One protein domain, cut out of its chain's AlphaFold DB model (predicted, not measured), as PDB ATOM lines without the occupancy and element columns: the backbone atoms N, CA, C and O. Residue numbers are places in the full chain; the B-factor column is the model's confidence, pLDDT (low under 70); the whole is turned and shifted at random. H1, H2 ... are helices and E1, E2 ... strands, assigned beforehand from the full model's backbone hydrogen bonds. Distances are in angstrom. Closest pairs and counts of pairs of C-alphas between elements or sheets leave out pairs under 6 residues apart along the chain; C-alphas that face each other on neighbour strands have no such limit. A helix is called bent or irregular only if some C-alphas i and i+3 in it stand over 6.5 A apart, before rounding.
ATOM      1  N   GLY A  67      29.578 -39.190  -8.527       62.91
ATOM      2  CA  GLY A  67      29.843 -39.646  -7.154       62.91
ATOM      3  C   GLY A  67      28.954 -38.958  -6.103       62.91
ATOM      4  O   GLY A  67      29.421 -37.991  -5.493       62.91
ATOM      5  N   PRO A  68      27.713 -39.423  -5.839       65.25
ATOM      6  CA  PRO A  68      26.744 -38.731  -4.980       65.25
ATOM      7  C   PRO A  68      27.200 -38.533  -3.523       65.25
ATOM      8  O   PRO A  68      26.726 -37.613  -2.860       65.25
ATOM      9  N   GLY A  69      28.136 -39.337  -3.005       66.62
ATOM     10  CA  GLY A  69      28.617 -39.215  -1.625       66.62
ATOM     11  C   GLY A  69      29.751 -38.211  -1.403       66.62
ATOM     12  O   GLY A  69      29.998 -37.819  -0.262       66.62
ATOM     13  N   ARG A  70      30.443 -37.750  -2.455       70.00
ATOM     14  CA  ARG A  70      31.684 -36.959  -2.298       70.00
ATOM     15  C   ARG A  70      31.448 -35.572  -1.699       70.00
ATOM     16  O   ARG A  70      32.295 -35.060  -0.970       70.00
ATOM     17  N   THR A  71      30.299 -34.967  -1.986       76.25
ATOM     18  CA  THR A  71      29.917 -33.641  -1.478       76.25
ATOM     19  C   THR A  71      29.507 -33.691  -0.005       76.25
ATOM     20  O   THR A  71      29.865 -32.795   0.755       76.25
ATOM     21  N   LYS A  72      28.851 -34.777   0.429       81.56
ATOM     22  CA  LYS A  72      28.346 -34.959   1.804       81.56
ATOM     23  C   LYS A  72      29.438 -35.235   2.837       81.56
ATOM     24  O   LYS A  72      29.228 -35.009   4.029       81.56
ATOM     25  N   SER A  73      30.595 -35.727   2.399       84.19
ATOM     26  CA  SER A  73      31.743 -36.030   3.260       84.19
ATOM     27  C   SER A  73      32.990 -35.207   2.927       84.19
ATOM     28  O   SER A  73      34.067 -35.492   3.444       84.19
ATOM     29  N   GLY A  74      32.892 -34.215   2.042       84.00
ATOM     30  CA  GLY A  74      34.041 -33.407   1.640       84.00
ATOM     31  C   GLY A  74      34.651 -32.598   2.791       84.00
ATOM     32  O   GLY A  74      34.041 -32.411   3.844       84.00
ATOM     33  N   ALA A  75      35.842 -32.048   2.554       82.25
ATOM     34  CA  ALA A  75      36.514 -31.113   3.463       82.25
ATOM     35  C   ALA A  75      35.611 -29.945   3.887       82.25
ATOM     36  O   ALA A  75      35.560 -29.583   5.057       82.25
ATOM     37  N   TYR A  76      34.812 -29.416   2.960       82.69
ATOM     38  CA  TYR A  76      33.837 -28.374   3.274       82.69
ATOM     39  C   TYR A  76      32.683 -28.864   4.165       82.69
ATOM     40  O   TYR A  76      32.133 -28.090   4.942       82.69
ATOM     41  N   ALA A  77      32.298 -30.136   4.075       84.44
ATOM     42  CA  ALA A  77      31.159 -30.684   4.802       84.44
ATOM     43  C   ALA A  77      31.505 -31.039   6.253       84.44
ATOM     44  O   ALA A  77      30.795 -30.630   7.173       84.44
ATOM     45  N   ILE A  78      32.601 -31.779   6.445       85.62
ATOM     46  CA  ILE A  78      32.975 -32.383   7.734       85.62
ATOM     47  C   ILE A  78      34.342 -31.911   8.262       85.62
ATOM     48  O   ILE A  78      34.807 -32.401   9.289       85.62
ATOM     49  N   GLY A  79      34.992 -30.958   7.584       84.81
ATOM     50  CA  GLY A  79      36.241 -30.340   8.038       84.81
ATOM     51  C   GLY A  79      37.385 -31.356   8.202       84.81
ATOM     52  O   GLY A  79      37.585 -32.174   7.290       84.81
ATOM     53  N   PRO A  80      38.111 -31.350   9.341       81.94
ATOM     54  CA  PRO A  80      39.251 -32.241   9.606       81.94
ATOM     55  C   PRO A  80      38.964 -33.724   9.345       81.94
ATOM     56  O   PRO A  80      39.812 -34.479   8.864       81.94
ATOM     57  N   TRP A  81      37.726 -34.143   9.616       84.75
ATOM     58  CA  TRP A  81      37.262 -35.522   9.481       84.75
ATOM     59  C   TRP A  81      37.338 -36.055   8.051       84.75
ATOM     60  O   TRP A  81      37.438 -37.262   7.841       84.75
ATOM     61  N   SER A  82      37.368 -35.166   7.057       85.06
ATOM     62  CA  SER A  82      37.480 -35.542   5.648       85.06
ATOM     63  C   SER A  82      38.768 -36.292   5.312       85.06
ATOM     64  O   SER A  82      38.758 -37.110   4.392       85.06
ATOM     65  N   ARG A  83      39.854 -36.095   6.077       80.31
ATOM     66  CA  ARG A  83      41.128 -36.814   5.881       80.31
ATOM     67  C   ARG A  83      41.038 -38.291   6.252       80.31
ATOM     68  O   ARG A  83      41.831 -39.095   5.774       80.31
ATOM     69  N   LEU A  84      40.075 -38.647   7.100       84.00
ATOM     70  CA  LEU A  84      39.825 -40.026   7.507       84.00
ATOM     71  C   LEU A  84      38.945 -40.777   6.494       84.00
ATOM     72  O   LEU A  84      38.732 -41.983   6.635       84.00
ATOM     73  N   ASN A  85      38.427 -40.083   5.480       86.88
ATOM     74  CA  ASN A  85      37.614 -40.699   4.445       86.88
ATOM     75  C   ASN A  85      38.466 -41.520   3.482       86.88
ATOM     76  O   ASN A  85      39.611 -41.184   3.186       86.88
ATOM     77  N   TYR A  86      37.851 -42.551   2.913       87.19
ATOM     78  CA  TYR A  86      38.419 -43.288   1.799       87.19
ATOM     79  C   TYR A  86      37.443 -43.312   0.625       87.19
ATOM     80  O   TYR A  86      36.235 -43.483   0.794       87.19
ATOM     81  N   THR A  87      37.983 -43.154  -0.577       85.50
ATOM     82  CA  THR A  87      37.243 -43.257  -1.836       85.50
ATOM     83  C   THR A  87      37.828 -44.395  -2.650       85.50
ATOM     84  O   THR A  87      39.030 -44.397  -2.912       85.50
ATOM     85  N   LYS A  88      36.996 -45.352  -3.057       86.69
ATOM     86  CA  LYS A  88      37.401 -46.465  -3.922       86.69
ATOM     87  C   LYS A  88      36.519 -46.518  -5.159       86.69
ATOM     88  O   LYS A  88      35.324 -46.251  -5.064       86.69
ATOM     89  N   PHE A  89      37.096 -46.859  -6.304       84.88
ATOM     90  CA  PHE A  89      36.309 -47.152  -7.495       84.88
ATOM     91  C   PHE A  89      35.757 -48.574  -7.388       84.88
ATOM     92  O   PHE A  89      36.512 -49.518  -7.150       84.88
ATOM     93  N   ASP A  90      34.441 -48.713  -7.499       84.06
ATOM     94  CA  ASP A  90      33.773 -50.003  -7.561       84.06
ATOM     95  C   ASP A  90      33.566 -50.386  -9.026       84.06
ATOM     96  O   ASP A  90      32.765 -49.770  -9.727       84.06
ATOM     97  N   TRP A  91      34.307 -51.396  -9.484       83.12
ATOM     98  CA  TRP A  91      34.249 -51.881 -10.862       83.12
ATOM     99  C   TRP A  91      32.930 -52.583 -11.200       83.12
ATOM    100  O   TRP A  91      32.554 -52.609 -12.367       83.12
ATOM    101  N   VAL A  92      32.216 -53.127 -10.206       85.75
ATOM    102  CA  VAL A  92      30.950 -53.849 -10.426       85.75
ATOM    103  C   VAL A  92      29.812 -52.867 -10.674       85.75
ATOM    104  O   VAL A  92      28.987 -53.068 -11.557       85.75
ATOM    105  N   GLU A  93      29.781 -51.781  -9.908       80.50
ATOM    106  CA  GLU A  93      28.758 -50.738 -10.029       80.50
ATOM    107  C   GLU A  93      29.210 -49.552 -10.895       80.50
ATOM    108  O   GLU A  93      28.476 -48.574 -11.015       80.50
ATOM    109  N   MET A  94      30.427 -49.622 -11.450       83.25
ATOM    110  CA  MET A  94      31.086 -48.570 -12.234       83.25
ATOM    111  C   MET A  94      30.994 -47.178 -11.586       83.25
ATOM    112  O   MET A  94      30.776 -46.173 -12.264       83.25
ATOM    113  N   ARG A  95      31.153 -47.102 -10.259       80.00
ATOM    114  CA  ARG A  95      31.011 -45.847  -9.503       80.00
ATOM    115  C   ARG A  95      32.049 -45.695  -8.406       80.00
ATOM    116  O   ARG A  95      32.508 -46.667  -7.810       80.00
ATOM    117  N   TYR A  96      32.377 -44.450  -8.080       82.31
ATOM    118  CA  TYR A  96      33.168 -44.149  -6.892       82.31
ATOM    119  C   TYR A  96      32.316 -44.316  -5.637       82.31
ATOM    120  O   TYR A  96      31.286 -43.663  -5.491       82.31
ATOM    121  N   ARG A  97      32.778 -45.161  -4.714       84.94
ATOM    122  CA  ARG A  97      32.208 -45.308  -3.376       84.94
ATOM    123  C   ARG A  97      33.032 -44.516  -2.374       84.94
ATOM    124  O   ARG A  97      34.235 -44.750  -2.226       84.94
ATOM    125  N   THR A  98      32.378 -43.601  -1.671       86.81
ATOM    126  CA  THR A  98      32.987 -42.772  -0.633       86.81
ATOM    127  C   THR A  98      32.535 -43.257   0.730       86.81
ATOM    128  O   THR A  98      31.344 -43.302   1.029       86.81
ATOM    129  N   VAL A  99      33.484 -43.590   1.594       88.50
ATOM    130  CA  VAL A  99      33.195 -43.949   2.979       88.50
ATOM    131  C   VAL A  99      33.882 -42.957   3.884       88.50
ATOM    132  O   VAL A  99      35.090 -42.729   3.805       88.50
ATOM    133  N   SER A 100      33.075 -42.363   4.746       90.06
ATOM    134  CA  SER A 100      33.509 -41.358   5.685       90.06
ATOM    135  C   SER A 100      33.629 -41.926   7.080       90.06
ATOM    136  O   SER A 100      32.829 -42.754   7.515       90.06
ATOM    137  N   ARG A 101      34.658 -41.476   7.779       89.19
ATOM    138  CA  ARG A 101      34.915 -41.816   9.168       89.19
ATOM    139  C   ARG A 101      34.440 -40.649  10.022       89.19
ATOM    140  O   ARG A 101      34.930 -39.539   9.870       89.19
ATOM    141  N   THR A 102      33.462 -40.907  10.881       89.12
ATOM    142  CA  THR A 102      32.783 -39.899  11.713       89.12
ATOM    143  C   THR A 102      32.963 -40.205  13.195       89.12
ATOM    144  O   THR A 102      33.192 -41.371  13.537       89.12
ATOM    145  N   PRO A 103      32.871 -39.195  14.079       89.44
ATOM    146  CA  PRO A 103      33.037 -39.415  15.506       89.44
ATOM    147  C   PRO A 103      31.917 -40.276  16.079       89.44
ATOM    148  O   PRO A 103      30.756 -40.204  15.660       89.44
ATOM    149  N   VAL A 104      32.279 -41.037  17.108       89.81
ATOM    150  CA  VAL A 104      31.348 -41.692  18.016       89.81
ATOM    151  C   VAL A 104      31.418 -41.010  19.377       89.81
ATOM    152  O   VAL A 104      32.382 -41.150  20.128       89.81
ATOM    153  N   LEU A 105      30.376 -40.241  19.672       89.88
ATOM    154  CA  LEU A 105      30.246 -39.389  20.843       89.88
ATOM    155  C   LEU A 105      29.755 -40.211  22.038       89.88
ATOM    156  O   LEU A 105      28.552 -40.375  22.270       89.88
ATOM    157  N   PHE A 106      30.698 -40.764  22.798       87.25
ATOM    158  CA  PHE A 106      30.407 -41.503  24.023       87.25
ATOM    159  C   PHE A 106      30.672 -40.667  25.273       87.25
ATOM    160  O   PHE A 106      31.674 -39.968  25.390       87.25
ATOM    161  N   ALA A 107      29.784 -40.814  26.256       82.81
ATOM    162  CA  ALA A 107      29.910 -40.187  27.569       82.81
ATOM    163  C   ALA A 107      31.219 -40.560  28.289       82.81
ATOM    164  O   ALA A 107      31.835 -39.713  28.929       82.81
ATOM    165  N   GLY A 108      31.656 -41.819  28.152       80.38
ATOM    166  CA  GLY A 108      32.891 -42.307  28.773       80.38
ATOM    167  C   GLY A 108      34.153 -41.636  28.231       80.38
ATOM    168  O   GLY A 108      35.116 -41.474  28.970       80.38
ATOM    169  N   THR A 109      34.139 -41.183  26.973       81.06
ATOM    170  CA  THR A 109      35.267 -40.462  26.374       81.06
ATOM    171  C   THR A 109      35.508 -39.138  27.087       81.06
ATOM    172  O   THR A 109      36.635 -38.854  27.479       81.06
ATOM    173  N   ILE A 110      34.440 -38.366  27.307       79.88
ATOM    174  CA  ILE A 110      34.494 -37.083  28.014       79.88
ATOM    175  C   ILE A 110      34.778 -37.288  29.505       79.88
ATOM    176  O   ILE A 110      35.672 -36.649  30.032       79.88
ATOM    177  N   MET A 111      34.050 -38.170  30.198       77.88
ATOM    178  CA  MET A 111      34.234 -38.350  31.651       77.88
ATOM    179  C   MET A 111      35.557 -39.026  32.037       77.88
ATOM    180  O   MET A 111      35.949 -38.966  33.197       77.88
ATOM    181  N   GLY A 112      36.219 -39.692  31.094       75.62
ATOM    182  CA  GLY A 112      37.518 -40.317  31.309       75.62
ATOM    183  C   GLY A 112      38.680 -39.415  30.891       75.62
ATOM    184  O   GLY A 112      38.765 -38.238  31.222       75.62
ATOM    185  N   TRP A 113      39.593 -39.993  30.121       74.06
ATOM    186  CA  TRP A 113      40.812 -39.358  29.620       74.06
ATOM    187  C   TRP A 113      40.632 -38.222  28.598       74.06
ATOM    188  O   TRP A 113      41.588 -37.486  28.353       74.06
ATOM    189  N   GLY A 114      39.448 -38.050  27.998       74.62
ATOM    190  CA  GLY A 114      39.263 -37.158  26.849       74.62
ATOM    191  C   GLY A 114      39.559 -35.690  27.153       74.62
ATOM    192  O   GLY A 114      40.162 -35.015  26.322       74.62
ATOM    193  N   TRP A 115      39.215 -35.198  28.349       74.88
ATOM    194  CA  TRP A 115      39.548 -33.824  28.757       74.88
ATOM    195  C   TRP A 115      41.045 -33.610  28.967       74.88
ATOM    196  O   TRP A 115      41.572 -32.561  28.593       74.88
ATOM    197  N   ASN A 116      41.729 -34.600  29.544       79.38
ATOM    198  CA  ASN A 116      43.163 -34.521  29.811       79.38
ATOM    199  C   ASN A 116      43.951 -34.489  28.499       79.38
ATOM    200  O   ASN A 116      44.827 -33.643  28.332       79.38
ATOM    201  N   GLU A 117      43.580 -35.346  27.545       77.69
ATOM    202  CA  GLU A 117      44.204 -35.393  26.221       77.69
ATOM    203  C   GLU A 117      43.939 -34.106  25.430       77.69
ATOM    204  O   GLU A 117      44.855 -33.518  24.859       77.69
ATOM    205  N   LEU A 118      42.705 -33.593  25.466       78.06
ATOM    206  CA  LEU A 118      42.352 -32.325  24.828       78.06
ATOM    207  C   LEU A 118      43.150 -31.149  25.421       78.06
ATOM    208  O   LEU A 118      43.640 -30.290  24.687       78.06
ATOM    209  N   GLY A 119      43.302 -31.117  26.749       77.94
ATOM    210  CA  GLY A 119      44.112 -30.124  27.452       77.94
ATOM    211  C   GLY A 119      45.597 -30.226  27.100       77.94
ATOM    212  O   GLY A 119      46.247 -29.201  26.888       77.94
ATOM    213  N   HIS A 120      46.118 -31.447  26.978       80.19
ATOM    214  CA  HIS A 120      47.494 -31.713  26.573       80.19
ATOM    215  C   HIS A 120      47.761 -31.250  25.133       80.19
ATOM    216  O   HIS A 120      48.676 -30.460  24.909       80.19
ATOM    217  N   ILE A 121      46.911 -31.637  24.177       76.06
ATOM    218  CA  ILE A 121      47.007 -31.219  22.768       76.06
ATOM    219  C   ILE A 121      46.925 -29.696  22.647       76.06
ATOM    220  O   ILE A 121      47.735 -29.073  21.960       76.06
ATOM    221  N   ARG A 122      45.976 -29.065  23.350       77.44
ATOM    222  CA  ARG A 122      45.826 -27.606  23.334       77.44
ATOM    223  C   ARG A 122      47.070 -26.911  23.889       77.44
ATOM    224  O   ARG A 122      47.510 -25.929  23.300       77.44
ATOM    225  N   ARG A 123      47.654 -27.437  24.971       79.25
ATOM    226  CA  ARG A 123      48.883 -26.906  25.575       79.25
ATOM    227  C   ARG A 123      50.087 -27.051  24.641       79.25
ATOM    228  O   ARG A 123      50.850 -26.101  24.492       79.25
ATOM    229  N   LEU A 124      50.243 -28.204  23.990       78.62
ATOM    230  CA  LEU A 124      51.301 -28.415  23.000       78.62
ATOM    231  C   LEU A 124      51.185 -27.420  21.841       78.62
ATOM    232  O   LEU A 124      52.179 -26.799  21.476       78.62
ATOM    233  N   ARG A 125      49.963 -27.187  21.346       72.38
ATOM    234  CA  ARG A 125      49.692 -26.206  20.288       72.38
ATOM    235  C   ARG A 125      50.005 -24.771  20.715       72.38
ATOM    236  O   ARG A 125      50.522 -24.008  19.914       72.38
ATOM    237  N   THR A 126      49.714 -24.388  21.961       76.31
ATOM    238  CA  THR A 126      50.073 -23.047  22.467       76.31
ATOM    239  C   THR A 126      51.577 -22.840  22.629       76.31
ATOM    240  O   THR A 126      52.022 -21.699  22.668       76.31
ATOM    241  N   LEU A 127      52.345 -23.922  22.748       80.19
ATOM    242  CA  LEU A 127      53.792 -23.891  22.954       80.19
ATOM    243  C   LEU A 127      54.586 -24.155  21.662       80.19
ATOM    244  O   LEU A 127      55.802 -24.290  21.741       80.19
ATOM    245  N   ASP A 128      53.917 -24.266  20.504       72.62
ATOM    246  CA  ASP A 128      54.513 -24.652  19.209       72.62
ATOM    247  C   ASP A 128      55.412 -25.908  19.300       72.62
ATOM    248  O   ASP A 128      56.407 -26.060  18.586       72.62
ATOM    249  N   LEU A 129      55.063 -26.840  20.196       75.62
ATOM    250  CA  LEU A 129      55.800 -28.085  20.390       75.62
ATOM    251  C   LEU A 129      55.342 -29.156  19.387       75.62
ATOM    252  O   LEU A 129      54.149 -29.249  19.086       75.62
ATOM    253  N   PRO A 130      56.257 -30.009  18.889       65.56
ATOM    254  CA  PRO A 130      55.905 -31.060  17.943       65.56
ATOM    255  C   PRO A 130      55.008 -32.120  18.600       65.56
ATOM    256  O   PRO A 130      55.388 -32.732  19.600       65.56
ATOM    257  N   LEU A 131      53.829 -32.372  18.015       68.12
ATOM    258  CA  LEU A 131      52.986 -33.513  18.379       68.12
ATOM    259  C   LEU A 131      53.611 -34.840  17.915       68.12
ATOM    260  O   LEU A 131      54.410 -34.896  16.974       68.12
ATOM    261  N   ALA A 132      53.211 -35.944  18.552       67.75
ATOM    262  CA  ALA A 132      53.616 -37.276  18.117       67.75
ATOM    263  C   ALA A 132      53.119 -37.551  16.682       67.75
ATOM    264  O   ALA A 132      52.019 -37.144  16.315       67.75
ATOM    265  N   LYS A 133      53.887 -38.292  15.867       60.28
ATOM    266  CA  LYS A 133      53.564 -38.567  14.444       60.28
ATOM    267  C   LYS A 133      52.148 -39.119  14.212       60.28
ATOM    268  O   LYS A 133      51.531 -38.806  13.196       60.28
ATOM    269  N   GLU A 134      51.639 -39.923  15.144       61.28
ATOM    270  CA  GLU A 134      50.269 -40.456  15.135       61.28
ATOM    271  C   GLU A 134      49.230 -39.324  15.184       61.28
ATOM    272  O   GLU A 134      48.291 -39.284  14.392       61.28
ATOM    273  N   GLN A 135      49.461 -38.355  16.070       60.72
ATOM    274  CA  GLN A 135      48.604 -37.198  16.267       60.72
ATOM    275  C   GLN A 135      48.761 -36.198  15.114       60.72
ATOM    276  O   GLN A 135      47.760 -35.673  14.655       60.72
ATOM    277  N   VAL A 136      49.968 -36.032  14.553       57.25
ATOM    278  CA  VAL A 136      50.246 -35.188  13.366       57.25
ATOM    279  C   VAL A 136      49.515 -35.686  12.112       57.25
ATOM    280  O   VAL A 136      49.095 -34.897  11.266       57.25
ATOM    281  N   ARG A 137      49.320 -37.006  11.970       53.28
ATOM    282  CA  ARG A 137      48.553 -37.576  10.847       53.28
ATOM    283  C   ARG A 137      47.061 -37.228  10.933       53.28
ATOM    284  O   ARG A 137      46.402 -37.114   9.898       53.28
ATOM    285  N   LEU A 138      46.555 -37.067  12.154       56.91
ATOM    286  CA  LEU A 138      45.198 -36.619  12.469       56.91
ATOM    287  C   LEU A 138      45.092 -35.103  12.687       56.91
ATOM    288  O   LEU A 138      43.975 -34.585  12.735       56.91
ATOM    289  N   GLU A 139      46.223 -34.404  12.790       55.22
ATOM    290  CA  GLU A 139      46.281 -32.967  13.008       55.22
ATOM    291  C   GLU A 139      45.777 -32.232  11.771       55.22
ATOM    292  O   GLU A 139      46.055 -32.578  10.612       55.22
ATOM    293  N   ASP A 140      44.951 -31.234  12.049       58.69
ATOM    294  CA  ASP A 140      44.215 -30.512  11.038       58.69
ATOM    295  C   ASP A 140      45.129 -29.445  10.421       58.69
ATOM    296  O   ASP A 140      45.667 -28.606  11.152       58.69
ATOM    297  N   PRO A 141      45.354 -29.423   9.094       56.62
ATOM    298  CA  PRO A 141      45.992 -28.264   8.488       56.62
ATOM    299  C   PRO A 141      45.154 -27.030   8.835       56.62
ATOM    300  O   PRO A 141      43.927 -27.078   8.755       56.62
ATOM    301  N   LYS A 142      45.809 -25.902   9.156       58.53
ATOM    302  CA  LYS A 142      45.185 -24.616   9.562       58.53
ATOM    303  C   LYS A 142      44.034 -24.114   8.656       58.53
ATOM    304  O   LYS A 142      43.368 -23.150   9.000       58.53
ATOM    305  N   HIS A 143      43.830 -24.749   7.504       61.78
ATOM    306  CA  HIS A 143      42.930 -24.380   6.418       61.78
ATOM    307  C   HIS A 143      41.638 -25.218   6.395       61.78
ATOM    308  O   HIS A 143      40.714 -24.880   5.664       61.78
ATOM    309  N   LEU A 144      41.574 -26.324   7.148       70.00
ATOM    310  CA  LEU A 144      40.391 -27.192   7.244       70.00
ATOM    311  C   LEU A 144      39.587 -26.962   8.530       70.00
ATOM    312  O   LEU A 144      38.400 -27.309   8.576       70.00
ATOM    313  N   LYS A 145      40.205 -26.324   9.533       70.75
ATOM    314  CA  LYS A 145      39.548 -25.949  10.779       70.75
ATOM    315  C   LYS A 145      38.615 -24.772  10.530       70.75
ATOM    316  O   LYS A 145      39.059 -23.662  10.239       70.75
ATOM    317  N   LYS A 146      37.318 -25.029  10.647       71.31
ATOM    318  CA  LYS A 146      36.289 -23.995  10.549       71.31
ATOM    319  C   LYS A 146      36.249 -23.158  11.819       71.31
ATOM    320  O   LYS A 146      36.393 -23.687  12.922       71.31
ATOM    321  N   ARG A 147      36.041 -21.855  11.662       73.06
ATOM    322  CA  ARG A 147      35.757 -20.956  12.781       73.06
ATOM    323  C   ARG A 147      34.334 -21.182  13.274       73.06
ATOM    324  O   ARG A 147      33.481 -21.647  12.529       73.06
ATOM    325  N   HIS A 148      34.076 -20.817  14.525       71.44
ATOM    326  CA  HIS A 148      32.748 -20.931  15.134       71.44
ATOM    327  C   HIS A 148      31.647 -20.207  14.344       71.44
ATOM    328  O   HIS A 148      30.507 -20.661  14.356       71.44
ATOM    329  N   ASP A 149      32.005 -19.136  13.632       72.56
ATOM    330  CA  ASP A 149      31.082 -18.314  12.843       72.56
ATOM    331  C   ASP A 149      30.881 -18.828  11.404       72.56
ATOM    332  O   ASP A 149      30.061 -18.289  10.658       72.56
ATOM    333  N   ASP A 150      31.621 -19.860  10.985       79.25
ATOM    334  CA  ASP A 150      31.520 -20.399   9.630       79.25
ATOM    335  C   ASP A 150      30.239 -21.222   9.445       79.25
ATOM    336  O   ASP A 150      29.692 -21.817  10.372       79.25
ATOM    337  N   TYR A 151      29.768 -21.342   8.203       79.88
ATOM    338  CA  TYR A 151      28.669 -22.256   7.900       79.88
ATOM    339  C   TYR A 151      29.112 -23.721   8.050       79.88
ATOM    340  O   TYR A 151      30.061 -24.177   7.396       79.88
ATOM    341  N   PHE A 152      28.382 -24.490   8.863       79.75
ATOM    342  CA  PHE A 152      28.622 -25.914   9.104       79.75
ATOM    343  C   PHE A 152      27.522 -26.792   8.487       79.75
ATOM    344  O   PHE A 152      26.447 -26.934   9.073       79.75
ATOM    345  N   PRO A 153      27.800 -27.476   7.361       83.69
ATOM    346  CA  PRO A 153      26.901 -28.500   6.831       83.69
ATOM    347  C   PRO A 153      26.698 -29.666   7.821       83.69
ATOM    348  O   PRO A 153      25.616 -30.253   7.908       83.69
ATOM    349  N   ALA A 154      27.730 -29.996   8.604       87.06
ATOM    350  CA  ALA A 154      27.669 -30.961   9.696       87.06
ATOM    351  C   ALA A 154      27.338 -30.276  11.031       87.06
ATOM    352  O   ALA A 154      28.210 -29.710  11.687       87.06
ATOM    353  N   LYS A 155      26.082 -30.380  11.483       88.62
ATOM    354  CA  LYS A 155      25.634 -29.786  12.762       88.62
ATOM    355  C   LYS A 155      26.383 -30.333  13.981       88.62
ATOM    356  O   LYS A 155      26.645 -29.598  14.925       88.62
ATOM    357  N   TRP A 156      26.748 -31.616  13.961       89.06
ATOM    358  CA  TRP A 156      27.553 -32.214  15.032       89.06
ATOM    359  C   TRP A 156      28.957 -31.603  15.090       89.06
ATOM    360  O   TRP A 156      29.494 -31.438  16.179       89.06
ATOM    361  N   LEU A 157      29.530 -31.218  13.945       88.25
ATOM    362  CA  LEU A 157      30.820 -30.538  13.905       88.25
ATOM    363  C   LEU A 157      30.683 -29.132  14.483       88.25
ATOM    364  O   LEU A 157      31.505 -28.753  15.302       88.25
ATOM    365  N   ALA A 158      29.609 -28.411  14.143       86.94
ATOM    366  CA  ALA A 158      29.313 -27.106  14.736       86.94
ATOM    367  C   ALA A 158      29.235 -27.180  16.268       86.94
ATOM    368  O   ALA A 158      29.825 -26.355  16.957       86.94
ATOM    369  N   LEU A 159      28.553 -28.202  16.794       87.12
ATOM    370  CA  LEU A 159      28.456 -28.460  18.230       87.12
ATOM    371  C   LEU A 159      29.850 -28.687  18.841       87.12
ATOM    372  O   LEU A 159      30.222 -28.002  19.788       87.12
ATOM    373  N   LEU A 160      30.633 -29.621  18.290       86.62
ATOM    374  CA  LEU A 160      31.978 -29.919  18.787       86.62
ATOM    375  C   LEU A 160      32.893 -28.697  18.716       86.62
ATOM    376  O   LEU A 160      33.579 -28.404  19.691       86.62
ATOM    377  N   THR A 161      32.867 -27.959  17.606       84.81
ATOM    378  CA  THR A 161      33.639 -26.730  17.445       84.81
ATOM    379  C   THR A 161      33.202 -25.705  18.479       84.81
ATOM    380  O   THR A 161      34.063 -25.266  19.224       84.81
ATOM    381  N   ALA A 162      31.903 -25.416  18.646       82.62
ATOM    382  CA  ALA A 162      31.370 -24.510  19.679       82.62
ATOM    383  C   ALA A 162      31.855 -24.833  21.100       82.62
ATOM    384  O   ALA A 162      32.070 -23.930  21.903       82.62
ATOM    385  N   MET A 163      32.088 -26.109  21.395       80.88
ATOM    386  CA  MET A 163      32.547 -26.573  22.705       80.88
ATOM    387  C   MET A 163      34.070 -26.772  22.775       80.88
ATOM    388  O   MET A 163      34.599 -27.185  23.803       80.88
ATOM    389  N   GLY A 164      34.804 -26.480  21.700       78.62
ATOM    390  CA  GLY A 164      36.252 -26.676  21.618       78.62
ATOM    391  C   GLY A 164      36.679 -28.147  21.688       78.62
ATOM    392  O   GLY A 164      37.783 -28.437  22.146       78.62
ATOM    393  N   LEU A 165      35.790 -29.049  21.269       81.81
ATOM    394  CA  LEU A 165      35.870 -30.512  21.302       81.81
ATOM    395  C   LEU A 165      36.049 -31.121  19.893       81.81
ATOM    396  O   LEU A 165      35.754 -32.293  19.659       81.81
ATOM    397  N   ASP A 166      36.501 -30.321  18.931       78.25
ATOM    398  CA  ASP A 166      36.585 -30.668  17.509       78.25
ATOM    399  C   ASP A 166      37.841 -31.453  17.105       78.25
ATOM    400  O   ASP A 166      38.014 -31.793  15.934       78.25
ATOM    401  N   GLU A 167      38.687 -31.795  18.074       79.75
ATOM    402  CA  GLU A 167      39.879 -32.609  17.854       79.75
ATOM    403  C   GLU A 167      39.489 -34.051  17.492       79.75
ATOM    404  O   GLU A 167      38.753 -34.722  18.211       79.75
ATOM    405  N   THR A 168      39.995 -34.556  16.369       80.12
ATOM    406  CA  THR A 168      39.646 -35.886  15.834       80.12
ATOM    407  C   THR A 168      40.206 -37.037  16.674       80.12
ATOM    408  O   THR A 168      39.610 -38.110  16.720       80.12
ATOM    409  N   VAL A 169      41.329 -36.804  17.361       77.94
ATOM    410  CA  VAL A 169      42.109 -37.813  18.100       77.94
ATOM    411  C   VAL A 169      41.378 -38.339  19.336       77.94
ATOM    412  O   VAL A 169      41.550 -39.496  19.707       77.94
ATOM    413  N   ILE A 170      40.544 -37.513  19.970       81.25
ATOM    414  CA  ILE A 170      39.886 -37.884  21.230       81.25
ATOM    415  C   ILE A 170      38.687 -38.820  21.031       81.25
ATOM    416  O   ILE A 170      38.215 -39.430  21.987       81.25
ATOM    417  N   TRP A 171      38.170 -38.941  19.809       84.44
ATOM    418  CA  TRP A 171      36.917 -39.638  19.542       84.44
ATOM    419  C   TRP A 171      37.139 -41.037  18.975       84.44
ATOM    420  O   TRP A 171      37.996 -41.268  18.124       84.44
ATOM    421  N   GLY A 172      36.263 -41.965  19.367       83.75
ATOM    422  CA  GLY A 172      36.088 -43.203  18.613       83.75
ATOM    423  C   GLY A 172      35.581 -42.896  17.202       83.75
ATOM    424  O   GLY A 172      34.904 -41.893  16.985       83.75
ATOM    425  N   VAL A 173      35.884 -43.763  16.240       87.50
ATOM    426  CA  VAL A 173      35.572 -43.520  14.826       87.50
ATOM    427  C   VAL A 173      34.649 -44.606  14.288       87.50
ATOM    428  O   VAL A 173      34.898 -45.794  14.486       87.50
ATOM    429  N   LYS A 174      33.606 -44.210  13.555       89.75
ATOM    430  CA  LYS A 174      32.716 -45.124  12.834       89.75
ATOM    431  C   LYS A 174      32.720 -44.833  11.340       89.75
ATOM    432  O   LYS A 174      32.604 -43.683  10.916       89.75
ATOM    433  N   SER A 175      32.858 -45.899  10.554       89.00
ATOM    434  CA  SER A 175      32.807 -45.842   9.093       89.00
ATOM    435  C   SER A 175      31.356 -45.834   8.612       89.00
ATOM    436  O   SER A 175      30.589 -46.731   8.958       89.00
ATOM    437  N   THR A 176      31.005 -44.853   7.786       87.06
ATOM    438  CA  THR A 176      29.674 -44.663   7.201       87.06
ATOM    439  C   THR A 176      29.815 -44.413   5.705       87.06
ATOM    440  O   THR A 176      30.590 -43.551   5.289       87.06
ATOM    441  N   GLY A 177      29.082 -45.158   4.876       86.44
ATOM    442  CA  GLY A 177      29.051 -44.918   3.431       86.44
ATOM    443  C   GLY A 177      28.347 -43.601   3.122       86.44
ATOM    444  O   GLY A 177      27.173 -43.454   3.449       86.44
ATOM    445  N   ALA A 178      29.048 -42.653   2.501       86.12
ATOM    446  CA  ALA A 178      28.498 -41.339   2.190       86.12
ATOM    447  C   ALA A 178      27.460 -41.388   1.051       86.12
ATOM    448  O   ALA A 178      26.582 -40.533   0.983       86.12
ATOM    449  N   ASP A 179      27.529 -42.414   0.195       79.81
ATOM    450  CA  ASP A 179      26.648 -42.583  -0.970       79.81
ATOM    451  C   ASP A 179      25.232 -43.067  -0.612       79.81
ATOM    452  O   ASP A 179      24.301 -42.861  -1.383       79.81
ATOM    453  N   TYR A 180      25.057 -43.696   0.554       79.75
ATOM    454  CA  TYR A 180      23.772 -44.255   1.008       79.75
ATOM    455  C   TYR A 180      23.012 -43.324   1.953       79.75
ATOM    456  O   TYR A 180      22.021 -43.715   2.566       79.75
ATOM    457  N   ILE A 181      23.498 -42.097   2.115       83.50
ATOM    458  CA  ILE A 181      22.882 -41.124   3.005       83.50
ATOM    459  C   ILE A 181      21.670 -40.510   2.295       83.50
ATOM    460  O   ILE A 181      21.853 -39.936   1.213       83.50
ATOM    461  N   PRO A 182      20.471 -40.543   2.912       82.38
ATOM    462  CA  PRO A 182      19.272 -39.908   2.367       82.38
ATOM    463  C   PRO A 182      19.506 -38.442   1.983       82.38
ATOM    464  O   PRO A 182      20.355 -37.761   2.565       82.38
ATOM    465  N   SER A 183      18.760 -37.934   1.002       80.12
ATOM    466  CA  SER A 183      18.829 -36.530   0.557       80.12
ATOM    467  C   SER A 183      18.580 -35.527   1.684       80.12
ATOM    468  O   SER A 183      19.154 -34.443   1.658       80.12
ATOM    469  N   ASP A 184      17.803 -35.917   2.693       83.38
ATOM    470  CA  ASP A 184      17.433 -35.067   3.831       83.38
ATOM    471  C   ASP A 184      18.634 -34.704   4.713       83.38
ATOM    472  O   ASP A 184      18.641 -33.685   5.408       83.38
ATOM    473  N   PHE A 185      19.686 -35.523   4.673       82.50
ATOM    474  CA  PHE A 185      20.935 -35.234   5.354       82.50
ATOM    475  C   PHE A 185      21.901 -34.529   4.405       82.50
ATOM    476  O   PHE A 185      22.391 -35.100   3.423       82.50
ATOM    477  N   SER A 186      22.235 -33.290   4.770       82.94
ATOM    478  CA  SER A 186      23.261 -32.478   4.106       82.94
ATOM    479  C   SER A 186      24.663 -33.102   4.217       82.94
ATOM    480  O   SER A 186      25.498 -32.928   3.331       82.94
ATOM    481  N   THR A 187      24.929 -33.874   5.280       88.06
ATOM    482  CA  THR A 187      26.248 -34.460   5.573       88.06
ATOM    483  C   THR A 187      26.177 -35.820   6.258       88.06
ATOM    484  O   THR A 187      25.111 -36.277   6.671       88.06
ATOM    485  N   VAL A 188      27.338 -36.470   6.392       89.50
ATOM    486  CA  VAL A 188      27.486 -37.730   7.133       89.50
ATOM    487  C   VAL A 188      27.137 -37.546   8.615       89.50
ATOM    488  O   VAL A 188      27.702 -36.660   9.266       89.50
ATOM    489  N   PRO A 189      26.227 -38.369   9.168       88.69
ATOM    490  CA  PRO A 189      25.851 -38.271  10.569       88.69
ATOM    491  C   PRO A 189      26.980 -38.771  11.475       88.69
ATOM    492  O   PRO A 189      27.641 -39.766  11.175       88.69
ATOM    493  N   ALA A 190      27.155 -38.102  12.613       90.56
ATOM    494  CA  ALA A 190      27.906 -38.643  13.738       90.56
ATOM    495  C   ALA A 190      27.003 -39.550  14.580       90.56
ATOM    496  O   ALA A 190      25.787 -39.362  14.640       90.56
ATOM    497  N   TYR A 191      27.610 -40.517  15.262       89.38
ATOM    498  CA  TYR A 191      26.898 -41.399  16.180       89.38
ATOM    499  C   TYR A 191      27.180 -40.954  17.601       89.38
ATOM    500  O   TYR A 191      28.285 -40.521  17.904       89.38
ATOM    501  N   GLY A 192      26.206 -41.065  18.493       88.62
ATOM    502  CA  GLY A 192      26.400 -40.637  19.868       88.62
ATOM    503  C   GLY A 192      25.420 -41.280  20.825       88.62
ATOM    504  O   GLY A 192      24.342 -41.723  20.436       88.62
ATOM    505  N   SER A 193      25.813 -41.336  22.092       88.50
ATOM    506  CA  SER A 193      24.932 -41.743  23.182       88.50
ATOM    507  C   SER A 193      24.104 -40.553  23.668       88.50
ATOM    508  O   SER A 193      24.630 -39.458  23.818       88.50
ATOM    509  N   ILE A 194      22.839 -40.762  24.034       87.56
ATOM    510  CA  ILE A 194      22.027 -39.718  24.691       87.56
ATOM    511  C   ILE A 194      22.706 -39.228  25.980       87.56
ATOM    512  O   ILE A 194      22.707 -38.035  26.274       87.56
ATOM    513  N   ARG A 195      23.372 -40.134  26.709       87.38
ATOM    514  CA  ARG A 195      24.125 -39.793  27.927       87.38
ATOM    515  C   ARG A 195      25.202 -38.745  27.665       87.38
ATOM    516  O   ARG A 195      25.435 -37.904  28.521       87.38
ATOM    517  N   PHE A 196      25.837 -38.789  26.492       88.19
ATOM    518  CA  PHE A 196      26.831 -37.796  26.097       88.19
ATOM    519  C   PHE A 196      26.214 -36.401  26.056       88.19
ATOM    520  O   PHE A 196      26.742 -35.493  26.684       88.19
ATOM    521  N   VAL A 197      25.072 -36.254  25.378       87.31
ATOM    522  CA  VAL A 197      24.378 -34.967  25.250       87.31
ATOM    523  C   VAL A 197      23.957 -34.452  26.624       87.31
ATOM    524  O   VAL A 197      24.223 -33.303  26.941       87.31
ATOM    525  N   VAL A 198      23.394 -35.313  27.477       88.38
ATOM    526  CA  VAL A 198      22.990 -34.934  28.841       88.38
ATOM    527  C   VAL A 198      24.180 -34.440  29.667       88.38
ATOM    528  O   VAL A 198      24.100 -33.380  30.277       88.38
ATOM    529  N   ILE A 199      25.299 -35.170  29.671       85.94
ATOM    530  CA  ILE A 199      26.503 -34.780  30.421       85.94
ATOM    531  C   ILE A 199      27.070 -33.467  29.897       85.94
ATOM    532  O   ILE A 199      27.428 -32.590  30.675       85.94
ATOM    533  N   LEU A 200      27.116 -33.315  28.581       86.38
ATOM    534  CA  LEU A 200      27.585 -32.106  27.933       86.38
ATOM    535  C   LEU A 200      26.720 -30.897  28.312       86.38
ATOM    536  O   LEU A 200      27.248 -29.855  28.690       86.38
ATOM    537  N   THR A 201      25.395 -31.057  28.309       86.25
ATOM    538  CA  THR A 201      24.457 -30.035  28.783       86.25
ATOM    539  C   THR A 201      24.639 -29.740  30.269       86.25
ATOM    540  O   THR A 201      24.530 -28.588  30.657       86.25
ATOM    541  N   ILE A 202      24.958 -30.728  31.111       86.12
ATOM    542  CA  ILE A 202      25.251 -30.486  32.532       86.12
ATOM    543  C   ILE A 202      26.541 -29.673  32.691       86.12
ATOM    544  O   ILE A 202      26.551 -28.713  33.453       86.12
ATOM    545  N   ILE A 203      27.611 -30.034  31.976       82.94
ATOM    546  CA  ILE A 203      28.916 -29.360  32.062       82.94
ATOM    547  C   ILE A 203      28.801 -27.900  31.610       82.94
ATOM    548  O   ILE A 203      29.270 -27.006  32.305       82.94
ATOM    549  N   TYR A 204      28.154 -27.650  30.470       80.12
ATOM    550  CA  TYR A 204      28.035 -26.300  29.912       80.12
ATOM    551  C   TYR A 204      26.854 -25.502  30.480       80.12
ATOM    552  O   TYR A 204      26.915 -24.278  30.535       80.12
ATOM    553  N   GLY A 205      25.789 -26.173  30.923       76.56
ATOM    554  CA  GLY A 205      24.635 -25.555  31.582       76.56
ATOM    555  C   GLY A 205      24.931 -25.112  33.014       76.56
ATOM    556  O   GLY A 205      24.344 -24.139  33.479       76.56
ATOM    557  N   ARG A 206      25.892 -25.750  33.696       65.56
ATOM    558  CA  ARG A 206      26.462 -25.294  34.978       65.56
ATOM    559  C   ARG A 206      27.510 -24.190  34.797       65.56
ATOM    560  O   ARG A 206      28.546 -24.231  35.450       65.56
ATOM    561  N   GLY A 207      27.285 -23.243  33.886       47.62
ATOM    562  CA  GLY A 207      28.250 -22.195  33.548       47.62
ATOM    563  C   GLY A 207      29.069 -21.706  34.755       47.62
ATOM    564  O   GLY A 207      28.503 -21.320  35.774       47.62
TER     565      GLY A 207
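What this domain is: This is residues 67 to 207 of the 241 residues of an uncharacterized protein of Fusarium euwallaceae (UniProt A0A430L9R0). A narrow, staggered antiparallel sheet of E1, E2 and E3 runs roughly along the domain's length, with the E1 and E2 hairpin at one end; at the other end H2 and H5 begin close together and spread as a V. H1 packs beside E2 near the middle and H4 grazes the sheet, while the kinked H2 leads out to H3. The printed part has 141 residues with five named helices and three named strands, in the order H1, E1, E2, H2, H3, H4, E3, H5; the class is mixed, helices and strands. The whole is compact, with a radius of gyration of the C-alphas of 16.0 A and spans of 50 by 35 by 28 A.

How they stand to each other: E2, residues 95 to 105, is the inner strand between E1, residues 86 to 90, and E3, residues 172 to 177. E1 and E2 form a hairpin, with N 88 and O 97 at 2.9 A, within hydrogen-bond range. E3 is antiparallel to E2, with N 102 and O 174 at 2.9 A, within hydrogen-bond range. E2 pairs with E1 over 95 to 99 and with E3 over 99 to 104; its residues 104 to 105 also pair, parallel, with 191 to 192. H1, residues 75 to 84, is on the sheet at a height over the sheet of 4.7 A, and its closest C-alphas to E2 are Leu 84 and Arg 101, 5.5 A apart. H4, residues 155 to 162, only grazes the sheet with residues 156 to 160. H1 and H4 are close but not clearly touching, the closest C-alphas being Ile 78 and Leu 157 at 6.8 A, and about perpendicular at 82 degrees. H3, residues 133 to 138, is close to but not clearly touching H1, with the C-alphas of Leu 138 and Arg 83 closest at 7.7 A. H2, residues 107 to 126, touches H5, residues 194 to 205, with residues 107 to 110 alone; the closest C-alphas, Ala 107 and Phe 196, are 4.2 A apart, at a steep tilt of 53 degrees, the same way. Every O i to N i+4 pair is within hydrogen-bond range in H4 and H5, against 12 of 16 in H2, 1 of 2 in H3 and 1 of 6 in H1, where 4 of 7 O i to N i+3 pairs are.

Where its parts are: E2 spans 31.0 A from C-alpha 95 at (31.011, -45.847, -9.503), E3 16.8 A and E1 12.4 A. H2 spans 27.0 A, with a kink of 61 degrees near residue 114, and H5 spans 16.0 A, ending at C-alpha 205 at (24.635, -25.555, 31.582). H1 starts at C-alpha 75 at (36.514, -31.113, 3.463). H1 and H2 are irregular: C-alphas 77 and 80 are 9.5 A apart, and C-alphas 112 and 115 are 7.3 A apart.

The domain as a whole: The C-alphas farthest apart are those of Val 92 and Gly 207, at 54.2 A. Residues 123 to 128, of which 123 to 126 belong to H2, stand free. The printed part has no cut; the links H3 to H4 and E3 to H5 are long, 16 residues each. Mean pLDDT of the printed part is 79.6, with residues 67 to 69, 130 to 143 and 206 to 207 under 70.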